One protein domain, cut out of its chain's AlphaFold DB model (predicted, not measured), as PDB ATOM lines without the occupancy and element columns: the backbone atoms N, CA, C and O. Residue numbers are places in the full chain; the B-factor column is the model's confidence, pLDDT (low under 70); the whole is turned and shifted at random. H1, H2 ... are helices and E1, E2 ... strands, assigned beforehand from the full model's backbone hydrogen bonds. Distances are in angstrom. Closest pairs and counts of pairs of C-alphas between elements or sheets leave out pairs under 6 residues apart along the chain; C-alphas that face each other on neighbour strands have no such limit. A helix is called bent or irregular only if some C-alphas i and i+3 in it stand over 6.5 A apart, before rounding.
ATOM      1  N   ALA A 427      19.936 -47.472  38.591       87.25
ATOM      2  CA  ALA A 427      18.562 -47.886  38.892       87.25
ATOM      3  C   ALA A 427      18.025 -47.416  40.265       87.25
ATOM      4  O   ALA A 427      16.845 -47.597  40.546       87.25
ATOM      5  N   CYS A 428      18.876 -46.837  41.116       90.94
ATOM      6  CA  CYS A 428      18.536 -46.329  42.450       90.94
ATOM      7  C   CYS A 428      18.526 -44.791  42.518       90.94
ATOM      8  O   CYS A 428      18.330 -44.233  43.596       90.94
ATOM      9  N   ARG A 429      18.770 -44.096  41.397       95.00
ATOM     10  CA  ARG A 429      18.727 -42.629  41.318       95.00
ATOM     11  C   ARG A 429      17.279 -42.169  41.225       95.00
ATOM     12  O   ARG A 429      16.579 -42.580  40.300       95.00
ATOM     13  N   LYS A 430      16.831 -41.314  42.149       95.94
ATOM     14  CA  LYS A 430      15.412 -40.918  42.218       95.94
ATOM     15  C   LYS A 430      14.955 -40.094  41.006       95.94
ATOM     16  O   LYS A 430      13.820 -40.232  40.559       95.94
ATOM     17  N   PHE A 431      15.841 -39.282  40.436       97.44
ATOM     18  CA  PHE A 431      15.616 -38.529  39.204       97.44
ATOM     19  C   PHE A 431      16.855 -38.591  38.304       97.44
ATOM     20  O   PHE A 431      17.989 -38.598  38.777       97.44
ATOM     21  N   THR A 432      16.660 -38.606  36.982       94.12
ATOM     22  CA  THR A 432      17.760 -38.608  36.003       94.12
ATOM     23  C   THR A 432      17.494 -37.627  34.861       94.12
ATOM     24  O   THR A 432      16.359 -37.441  34.427       94.12
ATOM     25  N   SER A 433      18.559 -36.997  34.359       96.75
ATOM     26  CA  SER A 433      18.523 -36.114  33.190       96.75
ATOM     27  C   SER A 433      19.712 -36.410  32.282       96.75
ATOM     28  O   SER A 433      20.867 -36.263  32.685       96.75
ATOM     29  N   GLY A 434      19.440 -36.783  31.029       95.69
ATOM     30  CA  GLY A 434      20.488 -37.050  30.036       95.69
ATOM     31  C   GLY A 434      21.328 -35.813  29.696       95.69
ATOM     32  O   GLY A 434      22.492 -35.945  29.313       95.69
ATOM     33  N   VAL A 435      20.772 -34.610  29.887       96.88
ATOM     34  CA  VAL A 435      21.512 -33.346  29.765       96.88
ATOM     35  C   VAL A 435      22.517 -33.221  30.910       96.88
ATOM     36  O   VAL A 435      23.696 -32.994  30.649       96.88
ATOM     37  N   ILE A 436      22.094 -33.449  32.157       97.81
ATOM     38  CA  ILE A 436      22.974 -33.341  33.331       97.81
ATOM     39  C   ILE A 436      24.069 -34.422  33.331       97.81
ATOM     40  O   ILE A 436      25.227 -34.096  33.578       97.81
ATOM     41  N   GLU A 437      23.773 -35.669  32.948       96.88
ATOM     42  CA  GLU A 437      24.806 -36.711  32.763       96.88
ATOM     43  C   GLU A 437      25.846 -36.311  31.693       96.88
ATOM     44  O   GLU A 437      27.051 -36.519  31.866       96.88
ATOM     45  N   SER A 438      25.398 -35.670  30.605       95.94
ATOM     46  CA  SER A 438      26.286 -35.153  29.554       95.94
ATOM     47  C   SER A 438      27.157 -33.993  30.053       95.94
ATOM     48  O   SER A 438      28.342 -33.933  29.722       95.94
ATOM     49  N   VAL A 439      26.604 -33.098  30.882       96.62
ATOM     50  CA  VAL A 439      27.347 -32.013  31.548       96.62
ATOM     51  C   VAL A 439      28.404 -32.590  32.489       96.62
ATOM     52  O   VAL A 439      29.567 -32.210  32.377       96.62
ATOM     53  N   ILE A 440      28.040 -33.556  33.339       96.88
ATOM     54  CA  ILE A 440      28.968 -34.233  34.258       96.88
ATOM     55  C   ILE A 440      30.139 -34.831  33.478       96.88
ATOM     56  O   ILE A 440      31.289 -34.512  33.763       96.88
ATOM     57  N   SER A 441      29.868 -35.619  32.435       94.12
ATOM     58  CA  SER A 441      30.919 -36.223  31.605       94.12
ATOM     59  C   SER A 441      31.843 -35.174  30.956       94.12
ATOM     60  O   SER A 441      33.070 -35.295  31.019       94.12
ATOM     61  N   ASN A 442      31.270 -34.110  30.384       93.81
ATOM     62  CA  ASN A 442      31.979 -33.027  29.688       93.81
ATOM     63  C   ASN A 442      32.814 -32.116  30.612       93.81
ATOM     64  O   ASN A 442      33.791 -31.517  30.158       93.81
ATOM     65  N   ILE A 443      32.430 -31.980  31.885       95.19
ATOM     66  CA  ILE A 443      33.151 -31.174  32.879       95.19
ATOM     67  C   ILE A 443      34.194 -32.026  33.611       95.19
ATOM     68  O   ILE A 443      35.369 -31.659  33.622       95.19
ATOM     69  N   THR A 444      33.818 -33.202  34.124       94.44
ATOM     70  CA  THR A 444      34.727 -34.131  34.821       94.44
ATOM     71  C   THR A 444      35.935 -34.509  33.960       94.44
ATOM     72  O   THR A 444      37.043 -34.597  34.476       94.44
ATOM     73  N   SER A 445      35.760 -34.678  32.643       92.44
ATOM     74  CA  SER A 445      36.858 -35.007  31.715       92.44
ATOM     75  C   SER A 445      37.860 -33.870  31.451       92.44
ATOM     76  O   SER A 445      38.881 -34.116  30.810       92.44
ATOM     77  N   LYS A 446      37.599 -32.646  31.937       94.44
ATOM     78  CA  LYS A 446      38.477 -31.469  31.783       94.44
ATOM     79  C   LYS A 446      39.159 -31.041  33.079       94.44
ATOM     80  O   LYS A 446      40.189 -30.373  33.020       94.44
ATOM     81  N   ILE A 447      38.594 -31.395  34.234       95.25
ATOM     82  CA  ILE A 447      39.186 -31.070  35.534       95.25
ATOM     83  C   ILE A 447      40.489 -31.872  35.691       95.25
ATOM     84  O   ILE A 447      40.499 -33.097  35.601       95.25
ATOM     85  N   ALA A 448      41.597 -31.162  35.896       94.25
ATOM     86  CA  ALA A 448      42.947 -31.720  35.949       94.25
ATOM     87  C   ALA A 448      43.260 -32.456  37.263       94.25
ATOM     88  O   ALA A 448      44.081 -33.373  37.278       94.25
ATOM     89  N   ASP A 449      42.627 -32.039  38.360       95.25
ATOM     90  CA  ASP A 449      42.727 -32.683  39.668       95.25
ATOM     91  C   ASP A 449      41.694 -33.819  39.760       95.25
ATOM     92  O   ASP A 449      40.487 -33.591  39.660       95.25
ATOM     93  N   LEU A 450      42.169 -35.056  39.929       95.00
ATOM     94  CA  LEU A 450      41.322 -36.252  39.907       95.00
ATOM     95  C   LEU A 450      40.387 -36.352  41.122       95.00
ATOM     96  O   LEU A 450      39.286 -36.893  40.999       95.00
ATOM     97  N   ASP A 451      40.785 -35.813  42.277       96.19
ATOM     98  CA  ASP A 451      39.923 -35.752  43.460       96.19
ATOM     99  C   ASP A 451      38.842 -34.690  43.272       96.19
ATOM    100  O   ASP A 451      37.674 -34.946  43.557       96.19
ATOM    101  N   LEU A 452      39.183 -33.533  42.697       97.38
ATOM    102  CA  LEU A 452      38.209 -32.490  42.369       97.38
ATOM    103  C   LEU A 452      37.220 -32.942  41.285       97.38
ATOM    104  O   LEU A 452      36.020 -32.690  41.399       97.38
ATOM    105  N   ALA A 453      37.700 -33.673  40.277       96.75
ATOM    106  CA  ALA A 453      36.871 -34.303  39.254       96.75
ATOM    107  C   ALA A 453      35.917 -35.346  39.870       96.75
ATOM    108  O   ALA A 453      34.728 -35.391  39.531       96.75
ATOM    109  N   ARG A 454      36.402 -36.161  40.818       96.50
ATOM    110  CA  ARG A 454      35.579 -37.132  41.555       96.50
ATOM    111  C   ARG A 454      34.545 -36.449  42.452       96.50
ATOM    112  O   ARG A 454      33.377 -36.824  42.389       96.50
ATOM    113  N   LEU A 455      34.944 -35.441  43.226       98.00
ATOM    114  CA  LEU A 455      34.064 -34.687  44.118       98.00
ATOM    115  C   LEU A 455      32.957 -33.978  43.330       98.00
ATOM    116  O   LEU A 455      31.792 -34.099  43.689       98.00
ATOM    117  N   PHE A 456      33.281 -33.336  42.201       98.38
ATOM    118  CA  PHE A 456      32.273 -32.763  41.302       98.38
ATOM    119  C   PHE A 456      31.317 -33.830  40.745       98.38
ATOM    120  O   PHE A 456      30.103 -33.632  40.766       98.38
ATOM    121  N   THR A 457      31.846 -34.985  40.317       97.56
ATOM    122  CA  THR A 457      31.030 -36.112  39.829       97.56
ATOM    123  C   THR A 457      30.041 -36.608  40.884       97.56
ATOM    124  O   THR A 457      28.916 -36.944  40.537       97.56
ATOM    125  N   ASN A 458      30.450 -36.673  42.153       97.81
ATOM    126  CA  ASN A 458      29.604 -37.130  43.254       97.81
ATOM    127  C   ASN A 458      28.584 -36.060  43.688       97.81
ATOM    128  O   ASN A 458      27.409 -36.366  43.880       97.81
ATOM    129  N   ALA A 459      29.035 -34.812  43.849       98.19
ATOM    130  CA  ALA A 459      28.271 -33.742  44.484       98.19
ATOM    131  C   ALA A 459      27.273 -33.055  43.538       98.19
ATOM    132  O   ALA A 459      26.122 -32.850  43.918       98.19
ATOM    133  N   TYR A 460      27.662 -32.730  42.297       98.50
ATOM    134  CA  TYR A 460      26.792 -31.977  41.383       98.50
ATOM    135  C   TYR A 460      25.433 -32.655  41.103       98.50
ATOM    136  O   TYR A 460      24.427 -31.955  41.175       98.50
ATOM    137  N   PRO A 461      25.326 -33.976  40.848       98.25
ATOM    138  CA  PRO A 461      24.031 -34.646  40.671       98.25
ATOM    139  C   PRO A 461      23.311 -35.018  41.977       98.25
ATOM    140  O   PRO A 461      22.217 -35.571  41.896       98.25
ATOM    141  N   ASN A 462      23.887 -34.770  43.162       98.56
ATOM    142  CA  ASN A 462      23.431 -35.393  44.413       98.56
ATOM    143  C   ASN A 462      21.942 -35.136  44.724       98.56
ATOM    144  O   ASN A 462      21.261 -36.062  45.164       98.56
ATOM    145  N   THR A 463      21.414 -33.944  44.417       98.62
ATOM    146  CA  THR A 463      19.972 -33.640  44.507       98.62
ATOM    147  C   THR A 463      19.134 -34.606  43.664       98.62
ATOM    148  O   THR A 463      18.256 -35.296  44.179       98.62
ATOM    149  N   LEU A 464      19.419 -34.690  42.360       98.56
ATOM    150  CA  LEU A 464      18.656 -35.520  41.421       98.56
ATOM    151  C   LEU A 464      18.784 -37.008  41.767       98.56
ATOM    152  O   LEU A 464      17.794 -37.736  41.796       98.56
ATOM    153  N   ASP A 465      19.997 -37.440  42.106       98.44
ATOM    154  CA  ASP A 465      20.291 -38.819  42.469       98.44
ATOM    155  C   ASP A 465      19.551 -39.271  43.743       98.44
ATOM    156  O   ASP A 465      19.141 -40.429  43.811       98.44
ATOM    157  N   THR A 466      19.397 -38.404  44.755       98.19
ATOM    158  CA  THR A 466      19.055 -38.845  46.126       98.19
ATOM    159  C   THR A 466      17.857 -38.157  46.790       98.19
ATOM    160  O   THR A 466      17.206 -38.788  47.628       98.19
ATOM    161  N   THR A 467      17.518 -36.908  46.447       98.38
ATOM    162  CA  THR A 467      16.564 -36.105  47.239       98.38
ATOM    163  C   THR A 467      15.239 -35.767  46.572       98.38
ATOM    164  O   THR A 467      14.333 -35.310  47.268       98.38
ATOM    165  N   ILE A 468      15.072 -36.033  45.275       97.81
ATOM    166  CA  ILE A 468      13.764 -35.935  44.609       97.81
ATOM    167  C   ILE A 468      12.881 -37.078  45.116       97.81
ATOM    168  O   ILE A 468      12.898 -38.176  44.577       97.81
ATOM    169  N   GLN A 469      12.189 -36.851  46.225       93.81
ATOM    170  CA  GLN A 469      11.549 -37.898  47.015       93.81
ATOM    171  C   GLN A 469      10.271 -38.407  46.336       93.81
ATOM    172  O   GLN A 469      10.093 -39.618  46.217       93.81
ATOM    173  N   SER A 470       9.454 -37.502  45.794       90.69
ATOM    174  CA  SER A 470       8.323 -37.850  44.931       90.69
ATOM    175  C   SER A 470       8.013 -36.749  43.915       90.69
ATOM    176  O   SER A 470       8.335 -35.572  44.099       90.69
ATOM    177  N   THR A 471       7.372 -37.136  42.809       91.44
ATOM    178  CA  THR A 471       6.842 -36.210  41.801       91.44
ATOM    179  C   THR A 471       5.466 -36.673  41.344       91.44
ATOM    180  O   THR A 471       5.320 -37.833  40.958       91.44
ATOM    181  N   ALA A 472       4.490 -35.768  41.309       86.81
ATOM    182  CA  ALA A 472       3.140 -36.037  40.811       86.81
ATOM    183  C   ALA A 472       2.768 -35.105  39.649       86.81
ATOM    184  O   ALA A 472       3.459 -34.128  39.353       86.81
ATOM    185  N   CYS A 473       1.669 -35.431  38.972       82.00
ATOM    186  CA  CYS A 473       1.113 -34.689  37.844       82.00
ATOM    187  C   CYS A 473      -0.411 -34.735  37.960       82.00
ATOM    188  O   CYS A 473      -1.041 -35.690  37.516       82.00
ATOM    189  N   ILE A 474      -0.987 -33.728  38.613       72.50
ATOM    190  CA  ILE A 474      -2.398 -33.722  38.998       72.50
ATOM    191  C   ILE A 474      -3.217 -33.129  37.853       72.50
ATOM    192  O   ILE A 474      -2.953 -32.017  37.382       72.50
ATOM    193  N   ALA A 475      -4.210 -33.881  37.386       63.91
ATOM    194  CA  ALA A 475      -5.061 -33.509  36.261       63.91
ATOM    195  C   ALA A 475      -6.238 -32.622  36.710       63.91
ATOM    196  O   ALA A 475      -7.402 -32.994  36.591       63.91
ATOM    197  N   LEU A 476      -5.935 -31.414  37.205       55.81
ATOM    198  CA  LEU A 476      -6.952 -30.399  37.538       55.81
ATOM    199  C   LEU A 476      -7.692 -29.853  36.292       55.81
ATOM    200  O   LEU A 476      -8.667 -29.116  36.413       55.81
ATOM    201  N   SER A 477      -7.203 -30.178  35.092       56.84
ATOM    202  CA  SER A 477      -7.789 -29.875  33.780       56.84
ATOM    203  C   SER A 477      -7.135 -30.774  32.713       56.84
ATOM    204  O   SER A 477      -6.359 -31.666  33.056       56.84
ATOM    205  N   ASP A 478      -7.333 -30.477  31.421       57.53
ATOM    206  CA  ASP A 478      -6.560 -31.063  30.305       57.53
ATOM    207  C   ASP A 478      -5.026 -30.875  30.431       57.53
ATOM    208  O   ASP A 478      -4.255 -31.476  29.680       57.53
ATOM    209  N   HIS A 479      -4.565 -30.022  31.355       64.94
ATOM    210  CA  HIS A 479      -3.158 -29.706  31.585       64.94
ATOM    211  C   HIS A 479      -2.665 -30.250  32.933       64.94
ATOM    212  O   HIS A 479      -3.269 -30.020  33.981       64.94
ATOM    213  N   CYS A 480      -1.511 -30.922  32.895       75.00
ATOM    214  CA  CYS A 480      -0.787 -31.424  34.063       75.00
ATOM    215  C   CYS A 480      -0.363 -30.285  35.003       75.00
ATOM    216  O   CYS A 480       0.432 -29.431  34.604       75.00
ATOM    217  N   HIS A 481      -0.809 -30.325  36.258       83.75
ATOM    218  CA  HIS A 481      -0.244 -29.533  37.348       83.75
ATOM    219  C   HIS A 481       0.835 -30.372  38.056       83.75
ATOM    220  O   HIS A 481       0.491 -31.310  38.780       83.75
ATOM    221  N   PRO A 482       2.139 -30.136  37.815       91.44
ATOM    222  CA  PRO A 482       3.179 -30.921  38.460       91.44
ATOM    223  C   PRO A 482       3.299 -30.558  39.942       91.44
ATOM    224  O   PRO A 482       3.149 -29.396  40.307       91.44
ATOM    225  N   LEU A 483       3.665 -31.538  40.763       92.81
ATOM    226  CA  LEU A 483       4.195 -31.340  42.114       92.81
ATOM    227  C   LEU A 483       5.530 -32.079  42.236       92.81
ATOM    228  O   LEU A 483       5.755 -33.088  41.561       92.81
ATOM    229  N   SER A 484       6.439 -31.587  43.072       96.06
ATOM    230  CA  SER A 484       7.726 -32.244  43.332       96.06
ATOM    231  C   SER A 484       8.179 -31.982  44.762       96.06
ATOM    232  O   SER A 484       8.362 -30.830  45.150       96.06
ATOM    233  N   PHE A 485       8.341 -33.055  45.536       96.69
ATOM    234  CA  PHE A 485       8.785 -33.013  46.925       96.69
ATOM    235  C   PHE A 485      10.290 -33.305  46.990       96.69
ATOM    236  O   PHE A 485      10.759 -34.309  46.447       96.69
ATOM    237  N   VAL A 486      11.058 -32.411  47.618       98.31
ATOM    238  CA  VAL A 486      12.529 -32.452  47.635       98.31
ATOM    239  C   VAL A 486      13.025 -32.354  49.073       98.31
ATOM    240  O   VAL A 486      12.842 -31.327  49.721       98.31
ATOM    241  N   ILE A 487      13.644 -33.423  49.574       97.88
ATOM    242  CA  ILE A 487      14.151 -33.492  50.955       97.88
ATOM    243  C   ILE A 487      15.566 -32.907  51.074       97.88
ATOM    244  O   ILE A 487      16.309 -32.881  50.097       97.88
ATOM    245  N   THR A 488      15.993 -32.477  52.264       95.25
ATOM    246  CA  THR A 488      17.345 -31.883  52.436       95.25
ATOM    247  C   THR A 488      18.498 -32.875  52.197       95.25
ATOM    248  O   THR A 488      19.612 -32.476  51.842       95.25
ATOM    249  N   GLY A 489      18.230 -34.170  52.386       94.44
ATOM    250  CA  GLY A 489      19.223 -35.238  52.436       94.44
ATOM    251  C   GLY A 489      18.910 -36.178  53.597       94.44
ATOM    252  O   GLY A 489      17.819 -36.744  53.651       94.44
ATOM    253  N   ASP A 490      19.842 -36.286  54.542       87.88
ATOM    254  CA  ASP A 490      19.700 -37.052  55.792       87.88
ATOM    255  C   ASP A 490      18.462 -36.691  56.645       87.88
ATOM    256  O   ASP A 490      17.911 -37.570  57.314       87.88
ATOM    257  N   ILE A 491      17.960 -35.450  56.584       84.69
ATOM    258  CA  ILE A 491      16.672 -35.061  57.181       84.69
ATOM    259  C   ILE A 491      15.553 -35.207  56.137       84.69
ATOM    260  O   ILE A 491      15.478 -34.445  55.164       84.69
ATOM    261  N   ASN A 492      14.652 -36.168  56.376       91.38
ATOM    262  CA  ASN A 492      13.540 -36.545  55.493       91.38
ATOM    263  C   ASN A 492      12.337 -35.577  55.567       91.38
ATOM    264  O   ASN A 492      11.225 -35.964  55.933       91.38
ATOM    265  N   ALA A 493      12.575 -34.306  55.248       92.06
ATOM    266  CA  ALA A 493      11.565 -33.261  55.100       92.06
ATOM    267  C   ALA A 493      12.047 -32.180  54.114       92.06
ATOM    268  O   ALA A 493      13.243 -32.077  53.826       92.06
ATOM    269  N   MET A 494      11.113 -31.388  53.588       98.25
ATOM    270  CA  MET A 494      11.358 -30.346  52.588       98.25
ATOM    271  C   MET A 494      11.386 -28.969  53.250       98.25
ATOM    272  O   MET A 494      10.342 -28.431  53.620       98.25
ATOM    273  N   TRP A 495      12.579 -28.384  53.367       98.62
ATOM    274  CA  TRP A 495      12.744 -26.964  53.688       98.62
ATOM    275  C   TRP A 495      12.489 -26.111  52.444       98.62
ATOM    276  O   TRP A 495      12.950 -26.460  51.352       98.62
ATOM    277  N   LEU A 496      11.809 -24.971  52.592       98.69
ATOM    278  CA  LEU A 496      11.588 -24.027  51.482       98.69
ATOM    279  C   LEU A 496      12.919 -23.434  50.967       98.69
ATOM    280  O   LEU A 496      13.112 -23.287  49.758       98.69
ATOM    281  N   ARG A 497      13.859 -23.173  51.887       98.69
ATOM    282  CA  ARG A 497      15.252 -22.786  51.612       98.69
ATOM    283  C   ARG A 497      15.997 -23.856  50.813       98.69
ATOM    284  O   ARG A 497      16.397 -23.605  49.673       98.69
ATOM    285  N   ASP A 498      16.185 -25.037  51.397       98.56
ATOM    286  CA  ASP A 498      17.024 -26.088  50.820       98.56
ATOM    287  C   ASP A 498      16.488 -26.546  49.465       98.56
ATOM    288  O   ASP A 498      17.227 -26.514  48.487       98.56
ATOM    289  N   SER A 499      15.193 -26.865  49.359       98.56
ATOM    290  CA  SER A 499      14.616 -27.401  48.117       98.56
ATOM    291  C   SER A 499      14.711 -26.447  46.921       98.56
ATOM    292  O   SER A 499      14.888 -26.903  45.791       98.56
ATOM    293  N   ALA A 500      14.677 -25.129  47.151       98.12
ATOM    294  CA  ALA A 500      14.986 -24.150  46.113       98.12
ATOM    295  C   ALA A 500      16.471 -24.219  45.717       98.12
ATOM    296  O   ALA A 500      16.807 -24.449  44.552       98.12
ATOM    297  N   ASN A 501      17.373 -24.069  46.691       97.94
ATOM    298  CA  ASN A 501      18.814 -23.978  46.447       97.94
ATOM    299  C   ASN A 501      19.457 -25.304  45.984       97.94
ATOM    300  O   ASN A 501      20.492 -25.282  45.322       97.94
ATOM    301  N   GLN A 502      18.840 -26.450  46.274       98.56
ATOM    302  CA  GLN A 502      19.209 -27.773  45.766       98.56
ATOM    303  C   GLN A 502      18.953 -27.923  44.259       98.56
ATOM    304  O   GLN A 502      19.639 -28.715  43.606       98.56
ATOM    305  N   LEU A 503      17.973 -27.192  43.710       98.31
ATOM    306  CA  LEU A 503      17.615 -27.222  42.289       98.31
ATOM    307  C   LEU A 503      18.383 -26.176  41.468       98.31
ATOM    308  O   LEU A 503      18.783 -26.478  40.343       98.31
ATOM    309  N   LEU A 504      18.656 -24.984  42.019       96.00
ATOM    310  CA  LEU A 504      19.352 -23.892  41.311       96.00
ATOM    311  C   LEU A 504      20.630 -24.283  40.522       96.00
ATOM    312  O   LEU A 504      20.807 -23.734  39.435       96.00
ATOM    313  N   PRO A 505      21.491 -25.237  40.942       96.75
ATOM    314  CA  PRO A 505      22.656 -25.674  40.155       96.75
ATOM    315  C   PRO A 505      22.335 -26.224  38.752       96.75
ATOM    316  O   PRO A 505      23.237 -26.345  37.916       96.75
ATOM    317  N   TYR A 506      21.073 -26.566  38.477       97.88
ATOM    318  CA  TYR A 506      20.607 -27.068  37.180       97.88
ATOM    319  C   TYR A 506      19.809 -26.034  36.368       97.88
ATOM    320  O   TYR A 506      19.358 -26.366  35.270       97.88
ATOM    321  N   ILE A 507      19.622 -24.805  36.880       96.00
ATOM    322  CA  ILE A 507      18.718 -23.790  36.306       96.00
ATOM    323  C   ILE A 507      19.006 -23.526  34.821       96.00
ATOM    324  O   ILE A 507      18.084 -23.498  34.009       96.00
ATOM    325  N   ASP A 508      20.279 -23.445  34.426       94.75
ATOM    326  CA  ASP A 508      20.675 -23.181  33.038       94.75
ATOM    327  C   ASP A 508      20.167 -24.251  32.054       94.75
ATOM    328  O   ASP A 508      19.869 -23.945  30.898       94.75
ATOM    329  N   TYR A 509      19.994 -25.493  32.514       95.69
ATOM    330  CA  TYR A 509      19.671 -26.649  31.678       95.69
ATOM    331  C   TYR A 509      18.171 -26.929  31.524       95.69
ATOM    332  O   TYR A 509      17.794 -27.726  30.663       95.69
ATOM    333  N   ILE A 510      17.290 -26.253  32.272       95.25
ATOM    334  CA  ILE A 510      15.834 -26.512  32.251       95.25
ATOM    335  C   ILE A 510      15.183 -26.260  30.879       95.25
ATOM    336  O   ILE A 510      14.196 -26.898  30.534       95.25
ATOM    337  N   LYS A 511      15.752 -25.380  30.042       94.00
ATOM    338  CA  LYS A 511      15.309 -25.179  28.644       94.00
ATOM    339  C   LYS A 511      15.606 -26.373  27.726       94.00
ATOM    340  O   LYS A 511      15.054 -26.438  26.629       94.00
ATOM    341  N   HIS A 512      16.478 -27.288  28.144       94.88
ATOM    342  CA  HIS A 512      16.985 -28.398  27.335       94.88
ATOM    343  C   HIS A 512      16.475 -29.774  27.788       94.88
ATOM    344  O   HIS A 512      16.654 -30.750  27.062       94.88
ATOM    345  N   ASP A 513      15.801 -29.855  28.939       95.88
ATOM    346  CA  ASP A 513      15.189 -31.079  29.460       95.88
ATOM    347  C   ASP A 513      13.778 -30.784  30.002       95.88
ATOM    348  O   ASP A 513      13.595 -30.049  30.973       95.88
ATOM    349  N   VAL A 514      12.760 -31.365  29.357       93.69
ATOM    350  CA  VAL A 514      11.343 -31.148  29.696       93.69
ATOM    351  C   VAL A 514      10.949 -31.746  31.051       93.69
ATOM    352  O   VAL A 514      10.061 -31.210  31.717       93.69
ATOM    353  N   ASN A 515      11.616 -32.817  31.489       94.62
ATOM    354  CA  ASN A 515      11.373 -33.415  32.798       94.62
ATOM    355  C   ASN A 515      12.002 -32.544  33.884       94.62
ATOM    356  O   ASN A 515      11.365 -32.287  34.901       94.62
ATOM    357  N   LEU A 516      13.211 -32.025  33.643       96.06
ATOM    358  CA  LEU A 516      13.865 -31.081  34.550       96.06
ATOM    359  C   LEU A 516      13.061 -29.773  34.659       96.06
ATOM    360  O   LEU A 516      12.827 -29.292  35.763       96.06
ATOM    361  N   LYS A 517      12.533 -29.239  33.547       95.88
ATOM    362  CA  LYS A 517      11.601 -28.098  33.586       95.88
ATOM    363  C   LYS A 517      10.367 -28.398  34.448       95.88
ATOM    364  O   LYS A 517       9.976 -27.570  35.268       95.88
ATOM    365  N   ARG A 518       9.765 -29.583  34.280       94.81
ATOM    366  CA  ARG A 518       8.603 -30.019  35.071       94.81
ATOM    367  C   ARG A 518       8.932 -30.144  36.562       94.81
ATOM    368  O   ARG A 518       8.095 -29.765  37.371       94.81
ATOM    369  N   LEU A 519      10.129 -30.621  36.909       96.94
ATOM    370  CA  LEU A 519      10.606 -30.752  38.289       96.94
ATOM    371  C   LEU A 519      10.663 -29.391  39.007       96.94
ATOM    372  O   LEU A 519      10.145 -29.256  40.110       96.94
ATOM    373  N   PHE A 520      11.224 -28.362  38.361       98.06
ATOM    374  CA  PHE A 520      11.262 -27.006  38.928       98.06
ATOM    375  C   PHE A 520       9.856 -26.414  39.088       98.06
ATOM    376  O   PHE A 520       9.537 -25.875  40.144       98.06
ATOM    377  N   LEU A 521       8.995 -26.545  38.070       96.25
ATOM    378  CA  LEU A 521       7.608 -26.074  38.154       96.25
ATOM    379  C   LEU A 521       6.822 -26.807  39.257       96.25
ATOM    380  O   LEU A 521       6.028 -26.192  39.963       96.25
ATOM    381  N   GLY A 522       7.083 -28.104  39.442       96.00
ATOM    382  CA  GLY A 522       6.497 -28.908  40.511       96.00
ATOM    383  C   GLY A 522       6.989 -28.528  41.906       96.00
ATOM    384  O   GLY A 522       6.201 -28.553  42.848       96.00
ATOM    385  N   ALA A 523       8.254 -28.125  42.045       97.88
ATOM    386  CA  ALA A 523       8.781 -27.583  43.293       97.88
ATOM    387  C   ALA A 523       8.163 -26.209  43.615       97.88
ATOM    388  O   ALA A 523       7.765 -25.983  44.754       97.88
ATOM    389  N   ILE A 524       7.995 -25.329  42.619       98.00
ATOM    390  CA  ILE A 524       7.321 -24.025  42.783       98.00
ATOM    391  C   ILE A 524       5.879 -24.209  43.272       98.00
ATOM    392  O   ILE A 524       5.476 -23.564  44.239       98.00
ATOM    393  N   TYR A 525       5.102 -25.107  42.657       95.19
ATOM    394  CA  TYR A 525       3.733 -25.371  43.109       95.19
ATOM    395  C   TYR A 525       3.677 -26.057  44.483       95.19
ATOM    396  O   TYR A 525       2.829 -25.691  45.296       95.19
ATOM    397  N   MET A 526       4.598 -26.980  44.789       94.31
ATOM    398  CA  MET A 526       4.684 -27.609  46.114       94.31
ATOM    399  C   MET A 526       4.992 -26.579  47.214       94.31
ATOM    400  O   MET A 526       4.284 -26.507  48.216       94.31
ATOM    401  N   GLN A 527       5.994 -25.721  47.001       97.81
ATOM    402  CA  GLN A 527       6.323 -24.634  47.927       97.81
ATOM    403  C   GLN A 527       5.155 -23.647  48.091       97.81
ATOM    404  O   GLN A 527       4.882 -23.215  49.207       97.81
ATOM    405  N   ALA A 528       4.414 -23.334  47.022       96.38
ATOM    406  CA  ALA A 528       3.231 -22.479  47.109       96.38
ATOM    407  C   ALA A 528       2.099 -23.106  47.956       96.38
ATOM    408  O   ALA A 528       1.512 -22.412  48.785       96.38
ATOM    409  N   GLN A 529       1.828 -24.415  47.823       91.88
ATOM    410  CA  GLN A 529       0.867 -25.124  48.688       91.88
ATOM    411  C   GLN A 529       1.279 -25.080  50.167       91.88
ATOM    412  O   GLN A 529       0.460 -24.813  51.048       91.88
ATOM    413  N   PHE A 530       2.564 -25.286  50.445       94.44
ATOM    414  CA  PHE A 530       3.120 -25.210  51.793       94.44
ATOM    415  C   PHE A 530       3.034 -23.795  52.392       94.44
ATOM    416  O   PHE A 530       2.588 -23.640  53.527       94.44
ATOM    417  N   ILE A 531       3.320 -22.749  51.614       96.25
ATOM    418  CA  ILE A 531       3.183 -21.345  52.045       96.25
ATOM    419  C   ILE A 531       1.712 -20.951  52.283       96.25
ATOM    420  O   ILE A 531       1.431 -20.163  53.185       96.25
ATOM    421  N   ASN A 532       0.764 -21.527  51.535       92.56
ATOM    422  CA  ASN A 532      -0.675 -21.375  51.794       92.56
ATOM    423  C   ASN A 532      -1.160 -22.160  53.021       92.56
ATOM    424  O   ASN A 532      -2.163 -21.783  53.625       92.56
ATOM    425  N   THR A 533      -0.457 -23.233  53.389       88.94
ATOM    426  CA  THR A 533      -0.733 -24.015  54.601       88.94
ATOM    427  C   THR A 533      -0.232 -23.269  55.839       88.94
ATOM    428  O   THR A 533      -0.974 -23.111  56.809       88.94
ATOM    429  N   ASP A 534       1.016 -22.782  55.814       93.12
ATOM    430  CA  ASP A 534       1.620 -22.052  56.930       93.12
ATOM    431  C   ASP A 534       2.798 -21.157  56.479       93.12
ATOM    432  O   ASP A 534       3.932 -21.630  56.375       93.12
ATOM    433  N   PRO A 535       2.604 -19.840  56.259       96.06
ATOM    434  CA  PRO A 535       3.673 -18.945  55.800       96.06
ATOM    435  C   PRO A 535       4.717 -18.624  56.889       96.06
ATOM    436  O   PRO A 535       5.614 -17.817  56.653       96.06
ATOM    437  N   TYR A 536       4.600 -19.223  58.081       97.06
ATOM    438  CA  TYR A 536       5.572 -19.135  59.174       97.06
ATOM    439  C   TYR A 536       6.420 -20.405  59.355       97.06
ATOM    440  O   TYR A 536       7.230 -20.448  60.284       97.06
ATOM    441  N   ALA A 537       6.218 -21.444  58.538       96.00
ATOM    442  CA  ALA A 537       6.978 -22.686  58.622       96.00
ATOM    443  C   ALA A 537       8.172 -22.710  57.655       96.00
ATOM    444  O   ALA A 537       8.057 -22.329  56.490       96.00
ATOM    445  N   ASN A 538       9.312 -23.193  58.152       97.44
ATOM    446  CA  ASN A 538      10.522 -23.452  57.378       97.44
ATOM    447  C   ASN A 538      10.458 -24.812  56.656       97.44
ATOM    448  O   ASN A 538      10.886 -24.903  55.502       97.44
ATOM    449  N   ALA A 539       9.885 -25.842  57.300       95.56
ATOM    450  CA  ALA A 539       9.979 -27.235  56.860       95.56
ATOM    451  C   ALA A 539       8.645 -28.000  56.839       95.56
ATOM    452  O   ALA A 539       7.844 -27.940  57.774       95.56
ATOM    453  N   PHE A 540       8.453 -28.822  55.806       94.62
ATOM    454  CA  PHE A 540       7.214 -29.560  55.541       94.62
ATOM    455  C   PHE A 540       7.462 -31.059  55.313       94.62
ATOM    456  O   PHE A 540       8.520 -31.474  54.836       94.62
ATOM    457  N   LYS A 541       6.478 -31.879  55.685       89.00
ATOM    458  CA  LYS A 541       6.451 -33.336  55.498       89.00
ATOM    459  C   LYS A 541       6.005 -33.690  54.079       89.00
ATOM    460  O   LYS A 541       5.366 -32.889  53.402       89.00
ATOM    461  N   GLU A 542       6.292 -34.920  53.665       87.81
ATOM    462  CA  GLU A 542       5.707 -35.480  52.447       87.81
ATOM    463  C   GLU A 542       4.180 -35.626  52.629       87.81
ATOM    464  O   GLU A 542       3.757 -36.216  53.628       87.81
ATOM    465  N   PRO A 543       3.341 -35.086  51.725       80.56
ATOM    466  CA  PRO A 543       1.891 -35.243  51.811       80.56
ATOM    467  C   PRO A 543       1.477 -36.712  51.662       80.56
ATOM    468  O   PRO A 543       1.889 -37.375  50.715       80.56
ATOM    469  N   HIS A 544       0.616 -37.203  52.562       69.38
ATOM    470  CA  HIS A 544       0.099 -38.580  52.510       69.38
ATOM    471  C   HIS A 544      -0.702 -38.883  51.233       69.38
ATOM    472  O   HIS A 544      -0.681 -40.014  50.754       69.38
ATOM    473  N   ASP A 545      -1.379 -37.876  50.684       65.88
ATOM    474  CA  ASP A 545      -2.007 -37.906  49.367       65.88
ATOM    475  C   ASP A 545      -1.773 -36.548  48.682       65.88
ATOM    476  O   ASP A 545      -2.076 -35.480  49.224       65.88
ATOM    477  N   LEU A 546      -1.187 -36.599  47.486       60.72
ATOM    478  CA  LEU A 546      -0.851 -35.429  46.679       60.72
ATOM    479  C   LEU A 546      -2.083 -34.860  45.949       60.72
ATOM    480  O   LEU A 546      -2.146 -33.647  45.742       60.72
ATOM    481  N   GLU A 547      -3.082 -35.682  45.611       51.84
ATOM    482  CA  GLU A 547      -4.343 -35.227  45.007       51.84
ATOM    483  C   GLU A 547      -5.267 -34.580  46.053       51.84
ATOM    484  O   GLU A 547      -5.876 -33.535  45.786       51.84
ATOM    485  N   ALA A 548      -5.290 -35.111  47.282       54.84
ATOM    486  CA  ALA A 548      -5.933 -34.453  48.421       54.84
ATOM    487  C   ALA A 548      -5.339 -33.060  48.696       54.84
ATOM    488  O   ALA A 548      -6.091 -32.104  48.891       54.84
ATOM    489  N   LEU A 549      -4.008 -32.901  48.647       54.62
ATOM    490  CA  LEU A 549      -3.363 -31.595  48.849       54.62
ATOM    491  C   LEU A 549      -3.819 -30.557  47.806       54.62
ATOM    492  O   LEU A 549      -4.082 -29.405  48.145       54.62
ATOM    493  N   ALA A 550      -3.969 -30.960  46.540       49.09
ATOM    494  CA  ALA A 550      -4.434 -30.065  45.479       49.09
ATOM    495  C   ALA A 550      -5.925 -29.690  45.579       49.09
ATOM    496  O   ALA A 550      -6.334 -28.677  45.011       49.09
ATOM    497  N   THR A 551      -6.731 -30.471  46.305       44.09
ATOM    498  CA  THR A 551      -8.160 -30.195  46.531       44.09
ATOM    499  C   THR A 551      -8.450 -29.499  47.865       44.09
ATOM    500  O   THR A 551      -9.500 -28.869  47.997       44.09
ATOM    501  N   TYR A 552      -7.517 -29.501  48.825       44.44
ATOM    502  CA  TYR A 552      -7.659 -28.858  50.141       44.44
ATOM    503  C   TYR A 552      -7.441 -27.328  50.142       44.44
ATOM    504  O   TYR A 552      -6.704 -26.774  50.956       44.44
ATOM    505  N   THR A 553      -8.144 -26.599  49.271       43.22
ATOM    506  CA  THR A 553      -8.260 -25.132  49.384       43.22
ATOM    507  C   THR A 553      -9.527 -24.727  50.147       43.22
ATOM    508  O   THR A 553     -10.617 -25.215  49.871       43.22
ATOM    509  N   HIS A 554      -9.383 -23.781  51.088       40.34
ATOM    510  CA  HIS A 554     -10.448 -23.192  51.922       40.34
ATOM    511  C   HIS A 554     -11.200 -24.134  52.896       40.34
ATOM    512  O   HIS A 554     -12.360 -24.474  52.669       40.34
ATOM    513  N   LEU A 565       1.874 -28.250  65.655       56.09
ATOM    514  CA  LEU A 565       2.237 -28.377  64.246       56.09
ATOM    515  C   LEU A 565       0.957 -28.716  63.476       56.09
ATOM    516  O   LEU A 565       0.248 -29.652  63.851       56.09
ATOM    517  N   LEU A 566       0.657 -27.943  62.433       65.00
ATOM    518  CA  LEU A 566      -0.413 -28.298  61.506       65.00
ATOM    519  C   LEU A 566      -0.048 -29.612  60.809       65.00
ATOM    520  O   LEU A 566       1.134 -29.961  60.693       65.00
ATOM    521  N   ASP A 567      -1.055 -30.346  60.342       69.69
ATOM    522  CA  ASP A 567      -0.773 -31.526  59.532       69.69
ATOM    523  C   ASP A 567      -0.020 -31.121  58.251       69.69
ATOM    524  O   ASP A 567      -0.162 -30.003  57.755       69.69
ATOM    525  N   GLY A 568       0.877 -31.985  57.784       78.50
ATOM    526  CA  GLY A 568       1.847 -31.658  56.734       78.50
ATOM    527  C   GLY A 568       3.031 -30.760  57.153       78.50
ATOM    528  O   GLY A 568       4.045 -30.777  56.465       78.50
ATOM    529  N   VAL A 569       3.008 -30.036  58.281       87.44
ATOM    530  CA  VAL A 569       4.175 -29.240  58.738       87.44
ATOM    531  C   VAL A 569       5.182 -30.135  59.471       87.44
ATOM    532  O   VAL A 569       4.793 -30.937  60.323       87.44
ATOM    533  N   PHE A 570       6.477 -30.021  59.158       87.44
ATOM    534  CA  PHE A 570       7.558 -30.743  59.848       87.44
ATOM    535  C   PHE A 570       8.130 -29.907  60.998       87.44
ATOM    536  O   PHE A 570       8.092 -30.343  62.145       87.44
ATOM    537  N   GLU A 571       8.579 -28.689  60.698       88.94
ATOM    538  CA  GLU A 571       9.054 -27.706  61.672       88.94
ATOM    539  C   GLU A 571       8.439 -26.336  61.352       88.94
ATOM    540  O   GLU A 571       8.095 -26.037  60.208       88.94
ATOM    541  N   LYS A 572       8.243 -25.516  62.389       93.50
ATOM    542  CA  LYS A 572       7.624 -24.193  62.279       93.50
ATOM    543  C   LYS A 572       8.513 -23.089  62.858       93.50
ATOM    544  O   LYS A 572       8.041 -22.288  63.668       93.50
ATOM    545  N   LYS A 573       9.795 -23.049  62.488       95.62
ATOM    546  CA  LYS A 573      10.682 -21.917  62.802       95.62
ATOM    547  C   LYS A 573      10.482 -20.806  61.766       95.62
ATOM    548  O   LYS A 573      10.492 -21.046  60.564       95.62
ATOM    549  N   TRP A 574      10.250 -19.582  62.241       97.75
ATOM    550  CA  TRP A 574       9.998 -18.433  61.368       97.75
ATOM    551  C   TRP A 574      11.300 -17.820  60.844       97.75
ATOM    552  O   TRP A 574      12.032 -17.156  61.590       97.75
ATOM    553  N   GLU A 575      11.528 -18.024  59.547       98.69
ATOM    554  CA  GLU A 575      12.750 -17.700  58.809       98.69
ATOM    555  C   GLU A 575      12.401 -16.910  57.542       98.69
ATOM    556  O   GLU A 575      11.785 -17.434  56.611       98.69
ATOM    557  N   ILE A 576      12.790 -15.633  57.487       98.06
ATOM    558  CA  ILE A 576      12.440 -14.743  56.361       98.06
ATOM    559  C   ILE A 576      13.032 -15.194  55.013       98.06
ATOM    560  O   ILE A 576      12.473 -14.888  53.958       98.06
ATOM    561  N   ASP A 577      14.131 -15.949  55.035       98.62
ATOM    562  CA  ASP A 577      14.757 -16.539  53.848       98.62
ATOM    563  C   ASP A 577      13.980 -17.728  53.259       98.62
ATOM    564  O   ASP A 577      14.096 -17.971  52.057       98.62
ATOM    565  N   SER A 578      13.127 -18.412  54.032       98.75
ATOM    566  CA  SER A 578      12.271 -19.486  53.503       98.75
ATOM    567  C   SER A 578      11.269 -18.944  52.476       98.75
ATOM    568  O   SER A 578      11.127 -19.502  51.386       98.75
ATOM    569  N   LEU A 579      10.647 -17.789  52.755       98.69
ATOM    570  CA  LEU A 579       9.758 -17.115  51.799       98.69
ATOM    571  C   LEU A 579      10.534 -16.467  50.638       98.69
ATOM    572  O   LEU A 579      10.078 -16.499  49.494       98.69
ATOM    573  N   ALA A 580      11.719 -15.904  50.904       98.75
ATOM    574  CA  ALA A 580      12.560 -15.328  49.854       98.75
ATOM    575  C   ALA A 580      13.075 -16.394  48.864       98.75
ATOM    576  O   ALA A 580      13.128 -16.139  47.663       98.75
ATOM    577  N   SER A 581      13.386 -17.602  49.339       98.69
ATOM    578  CA  SER A 581      13.871 -18.717  48.511       98.69
ATOM    579  C   SER A 581      12.825 -19.192  47.494       98.69
ATOM    580  O   SER A 581      13.160 -19.398  46.328       98.69
ATOM    581  N   PHE A 582      11.550 -19.265  47.890       98.69
ATOM    582  CA  PHE A 582      10.429 -19.537  46.979       98.69
ATOM    583  C   PHE A 582      10.259 -18.456  45.901       98.69
ATOM    584  O   PHE A 582      10.058 -18.762  44.719       98.69
ATOM    585  N   MET A 583      10.375 -17.182  46.288       98.69
ATOM    586  CA  MET A 583      10.308 -16.060  45.346       98.69
ATOM    587  C   MET A 583      11.484 -16.091  44.356       98.69
ATOM    588  O   MET A 583      11.266 -15.937  43.151       98.69
ATOM    589  N   SER A 584      12.692 -16.413  44.834       98.44
ATOM    590  CA  SER A 584      13.887 -16.592  44.001       98.44
ATOM    591  C   SER A 584      13.737 -17.745  43.011       98.44
ATOM    592  O   SER A 584      13.971 -17.563  41.816       98.44
ATOM    593  N   LEU A 585      13.276 -18.918  43.464       98.56
ATOM    594  CA  LEU A 585      13.025 -20.079  42.602       98.56
ATOM    595  C   LEU A 585      12.002 -19.746  41.506       98.56
ATOM    596  O   LEU A 585      12.236 -20.037  40.331       98.56
ATOM    597  N   SER A 586      10.905 -19.078  41.877       98.25
ATOM    598  CA  SER A 586       9.851 -18.640  40.952       98.25
ATOM    599  C   SER A 586      10.384 -17.672  39.885       98.25
ATOM    600  O   SER A 586      10.118 -17.839  38.692       98.25
ATOM    601  N   TYR A 587      11.179 -16.674  40.287       98.12
ATOM    602  CA  TYR A 587      11.746 -15.681  39.374       98.12
ATOM    603  C   TYR A 587      12.855 -16.250  38.479       98.12
ATOM    604  O   TYR A 587      12.893 -15.963  37.278       98.12
ATOM    605  N   GLN A 588      13.745 -17.082  39.026       97.62
ATOM    606  CA  GLN A 588      14.811 -17.726  38.260       97.62
ATOM    607  C   GLN A 588      14.236 -18.722  37.246       97.62
ATOM    608  O   GLN A 588      14.648 -18.717  36.086       97.62
ATOM    609  N   TYR A 589      13.213 -19.501  37.620       97.81
ATOM    610  CA  TYR A 589      12.486 -20.346  36.671       97.81
ATOM    611  C   TYR A 589      11.845 -19.517  35.553       97.81
ATOM    612  O   TYR A 589      12.053 -19.830  34.380       97.81
ATOM    613  N   TRP A 590      11.117 -18.439  35.876       96.75
ATOM    614  CA  TRP A 590      10.488 -17.585  34.862       96.75
ATOM    615  C   TRP A 590      11.513 -16.951  33.915       96.75
ATOM    616  O   TRP A 590      11.392 -17.089  32.699       96.75
ATOM    617  N   THR A 591      12.554 -16.304  34.445       95.88
ATOM    618  CA  THR A 591      13.588 -15.656  33.619       95.88
ATOM    619  C   THR A 591      14.327 -16.665  32.737       95.88
ATOM    620  O   THR A 591      14.556 -16.392  31.554       95.88
ATOM    621  N   GLN A 592      14.636 -17.859  33.259       96.25
ATOM    622  CA  GLN A 592      15.369 -18.877  32.508       96.25
ATOM    623  C   GLN A 592      14.494 -19.792  31.638       96.25
ATOM    624  O   GLN A 592      15.034 -20.455  30.757       96.25
ATOM    625  N   THR A 593      13.163 -19.783  31.744       94.69
ATOM    626  CA  THR A 593      12.271 -20.503  30.803       94.69
ATOM    627  C   THR A 593      11.528 -19.595  29.827       94.69
ATOM    628  O   THR A 593      11.335 -19.992  28.679       94.69
ATOM    629  N   GLY A 594      11.127 -18.397  30.257       92.56
ATOM    630  CA  GLY A 594      10.070 -17.599  29.630       92.56
ATOM    631  C   GLY A 594       8.646 -18.078  29.959       92.56
ATOM    632  O   GLY A 594       7.705 -17.609  29.333       92.56
ATOM    633  N   ASP A 595       8.487 -19.024  30.890       91.31
ATOM    634  CA  ASP A 595       7.210 -19.618  31.299       91.31
ATOM    635  C   ASP A 595       6.704 -18.965  32.588       91.31
ATOM    636  O   ASP A 595       7.385 -18.977  33.612       91.31
ATOM    637  N   ASP A 596       5.511 -18.389  32.519       91.00
ATOM    638  CA  ASP A 596       4.794 -17.720  33.602       91.00
ATOM    639  C   ASP A 596       3.402 -18.327  33.847       91.00
ATOM    640  O   ASP A 596       2.557 -17.707  34.491       91.00
ATOM    641  N   SER A 597       3.159 -19.558  33.380       86.75
ATOM    642  CA  SER A 597       1.866 -20.258  33.502       86.75
ATOM    643  C   SER A 597       1.369 -20.441  34.945       86.75
ATOM    644  O   SER A 597       0.182 -20.678  35.165       86.75
ATOM    645  N   PHE A 598       2.260 -20.297  35.927       90.19
ATOM    646  CA  PHE A 598       1.955 -20.326  37.356       90.19
ATOM    647  C   PHE A 598       1.513 -18.970  37.934       90.19
ATOM    648  O   PHE A 598       0.903 -18.951  38.996       90.19
ATOM    649  N   VAL A 599       1.775 -17.835  37.272       89.06
ATOM    650  CA  VAL A 599       1.608 -16.492  37.870       89.06
ATOM    651  C   VAL A 599       0.144 -16.132  38.146       89.06
ATOM    652  O   VAL A 599      -0.152 -15.538  39.177       89.06
ATOM    653  N   GLU A 600      -0.776 -16.512  37.258       79.56
ATOM    654  CA  GLU A 600      -2.228 -16.330  37.449       79.56
ATOM    655  C   GLU A 600      -2.908 -17.626  37.962       79.56
ATOM    656  O   GLU A 600      -4.133 -17.746  37.935       79.56
ATOM    657  N   ASN A 601      -2.134 -18.614  38.439       85.81
ATOM    658  CA  ASN A 601      -2.670 -19.774  39.157       85.81
ATOM    659  C   ASN A 601      -2.979 -19.376  40.611       85.81
ATOM    660  O   ASN A 601      -2.124 -18.793  41.280       85.81
ATOM    661  N   SER A 602      -4.171 -19.724  41.113       84.75
ATOM    662  CA  SER A 602      -4.618 -19.380  42.473       84.75
ATOM    663  C   SER A 602      -3.612 -19.794  43.547       84.75
ATOM    664  O   SER A 602      -3.261 -18.977  44.390       84.75
ATOM    665  N   ILE A 603      -3.065 -21.010  43.470       88.25
ATOM    666  CA  ILE A 603      -2.136 -21.555  44.469       88.25
ATOM    667  C   ILE A 603      -0.910 -20.639  44.625       88.25
ATOM    668  O   ILE A 603      -0.508 -20.327  45.744       88.25
ATOM    669  N   TRP A 604      -0.330 -20.160  43.521       94.50
ATOM    670  CA  TRP A 604       0.870 -19.321  43.571       94.50
ATOM    671  C   TRP A 604       0.560 -17.852  43.895       94.50
ATOM    672  O   TRP A 604       1.257 -17.249  44.710       94.50
ATOM    673  N   ILE A 605      -0.495 -17.268  43.314       93.25
ATOM    674  CA  ILE A 605      -0.836 -15.855  43.563       93.25
ATOM    675  C   ILE A 605      -1.394 -15.627  44.979       93.25
ATOM    676  O   ILE A 605      -1.183 -14.558  45.558       93.25
ATOM    677  N   ASP A 606      -2.049 -16.634  45.564       92.88
ATOM    678  CA  ASP A 606      -2.478 -16.627  46.965       92.88
ATOM    679  C   ASP A 606      -1.269 -16.803  47.900       92.88
ATOM    680  O   ASP A 606      -1.173 -16.092  48.899       92.88
ATOM    681  N   ALA A 607      -0.277 -17.629  47.531       97.06
ATOM    682  CA  ALA A 607       0.973 -17.752  48.288       97.06
ATOM    683  C   ALA A 607       1.749 -16.423  48.321       97.06
ATOM    684  O   ALA A 607       2.229 -16.017  49.378       97.06
ATOM    685  N   VAL A 608       1.809 -15.690  47.202       98.19
ATOM    686  CA  VAL A 608       2.395 -14.337  47.157       98.19
ATOM    687  C   VAL A 608       1.611 -13.342  48.018       98.19
ATOM    688  O   VAL A 608       2.221 -12.558  48.745       98.19
ATOM    689  N   GLU A 609       0.276 -13.374  48.007       97.44
ATOM    690  CA  GLU A 609      -0.528 -12.529  48.901       97.44
ATOM    691  C   GLU A 609      -0.282 -12.856  50.385       97.44
ATOM    692  O   GLU A 609      -0.101 -11.942  51.197       97.44
ATOM    693  N   ASN A 610      -0.191 -14.142  50.732       97.81
ATOM    694  CA  ASN A 610       0.147 -14.613  52.073       97.81
ATOM    695  C   ASN A 610       1.550 -14.151  52.504       97.81
ATOM    696  O   ASN A 610       1.693 -13.619  53.605       97.81
ATOM    697  N   ILE A 611       2.558 -14.227  51.626       98.62
ATOM    698  CA  ILE A 611       3.907 -13.686  51.869       98.62
ATOM    699  C   ILE A 611       3.853 -12.186  52.187       98.62
ATOM    700  O   ILE A 611       4.359 -11.764  53.229       98.62
ATOM    701  N   LEU A 612       3.216 -11.369  51.336       98.69
ATOM    702  CA  LEU A 612       3.156  -9.918  51.562       98.69
ATOM    703  C   LEU A 612       2.407  -9.574  52.860       98.69
ATOM    704  O   LEU A 612       2.787  -8.635  53.562       98.69
ATOM    705  N   ASN A 613       1.365 -10.332  53.212       98.19
ATOM    706  CA  ASN A 613       0.626 -10.150  54.461       98.19
ATOM    707  C   ASN A 613       1.459 -10.516  55.701       98.19
ATOM    708  O   ASN A 613       1.530  -9.706  56.629       98.19
ATOM    709  N   THR A 614       2.158 -11.654  55.687       98.31
ATOM    710  CA  THR A 614       3.100 -12.059  56.746       98.31
ATOM    711  C   THR A 614       4.213 -11.029  56.935       98.31
ATOM    712  O   THR A 614       4.505 -10.639  58.065       98.31
ATOM    713  N   ILE A 615       4.779 -10.502  55.843       98.38
ATOM    714  CA  ILE A 615       5.811  -9.454  55.874       98.38
ATOM    715  C   ILE A 615       5.340  -8.218  56.649       98.38
ATOM    716  O   ILE A 615       6.040  -7.776  57.558       98.38
ATOM    717  N   LYS A 616       4.138  -7.700  56.359       97.94
ATOM    718  CA  LYS A 616       3.572  -6.528  57.057       97.94
ATOM    719  C   LYS A 616       3.394  -6.780  58.558       97.94
ATOM    720  O   LYS A 616       3.826  -5.967  59.371       97.94
TER     721      LYS A 616
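What this domain is: This is residues 427 to 554 and 565 to 616 of the 900 residues of the protein "ACB domain-containing protein" of Mucor circinelloides f. circinelloides (strain 1006PhL) (UniProt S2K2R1). Three helices, H4, H5 and H7, make an up-and-down bundle, each running against the one before it in the chain; the strand hairpin E1 and E2 covers H5 on the side away from H7, and H8 packs on H5. The helical hairpin H1 and H2 reaches out from one side of this body like an arm and makes the length. The printed part has 180 residues, with eight named helices and three named strands in the order H1 H2 H3 E1 E2 H4 H5 H6 E3 H7 H8; it is mostly helix, and its one sheet is the antiparallel pair E1 and E2. It is compact, with a radius of gyration of the C-alphas of 16.7 A and spans of 55 by 37 by 32 A.

Where its parts are: H1, residues 434 to 444, begins at C-alpha 434 (20.488, -37.050, 30.036) and measures 15.3 A. H2 is residues 450 to 459, 14.1 A, and H3 residues 462 to 466. E1, residues 468 to 474, measures 17.3 A, and E2, residues 481 to 486, 16.7 A. H4, residues 496 to 509, measures 21.6 A and is irregular: C-alphas 505 and 508 are 7.8 A apart. H5, residues 514 to 533, is the longest helix, 28.6 A. H6 is residues 546 to 551, and E3, residues 569 to 571, pairs with no named strand. H7, residues 576 to 593, measures 26.2 A; H8, residues 602 to 616, measures 21.1 A and ends at C-alpha 616 (3.572, -6.528, 57.057).

How they stand to each other: The hairpin H4 and H5 touches at Leu 496 and Gln 527, closest C-alphas 6.4 A, at a shallow tilt of 21 degrees, opposite ways. H7 touches H4, closest C-alphas Arg 497 and Ser 578, 4.8 A, and H5, closest Ile 524 and Ser 586, 6.2 A. H8 touches residues 525 to 532 of H5 alone, closest C-alphas Ala 528 and Trp 604, 5.3 A, at a steep tilt of 50 degrees. The closest C-alphas of E2 and H5, Leu 483 and Gly 522, are 3.7 A apart. E1 and E2 are antiparallel, with N 472 and O 483 within hydrogen-bond range at 3.0 A. H6 is close to H5 but not clearly touching, closest C-alphas Gln 529 and Leu 549, 7.7 A; H3 is likewise close to H4, Thr 463 and Gln 502, 6.0 A. H1 touches H2, closest C-alphas Thr 444 and Ala 453, 4.9 A, and only just touches H4, only at their ends, with 3 pairs of C-alphas within 8 A. Residues 539 to 540 pair antiparallel with E3. Every O i to N i+4 pair is within hydrogen-bond range in H1, H2, H3, H5, H6 and H8; H7 has 13 of 14, and H4 has 3 of 10 beside 6 of 11 O i to N i+3 pairs.

The domain as a whole: The C-alphas farthest apart, of Ala 448 and His 554, are 56.4 A apart. Residues 555 to 564 are not printed, and C-alphas 554 and 565 stand 18.4 A apart across the cut. The link H5 to H6 is long, 12 residues. Mean pLDDT of the printed part is 90.6; residues 475 to 479, 544 to 554 and 565 to 567 are under 70.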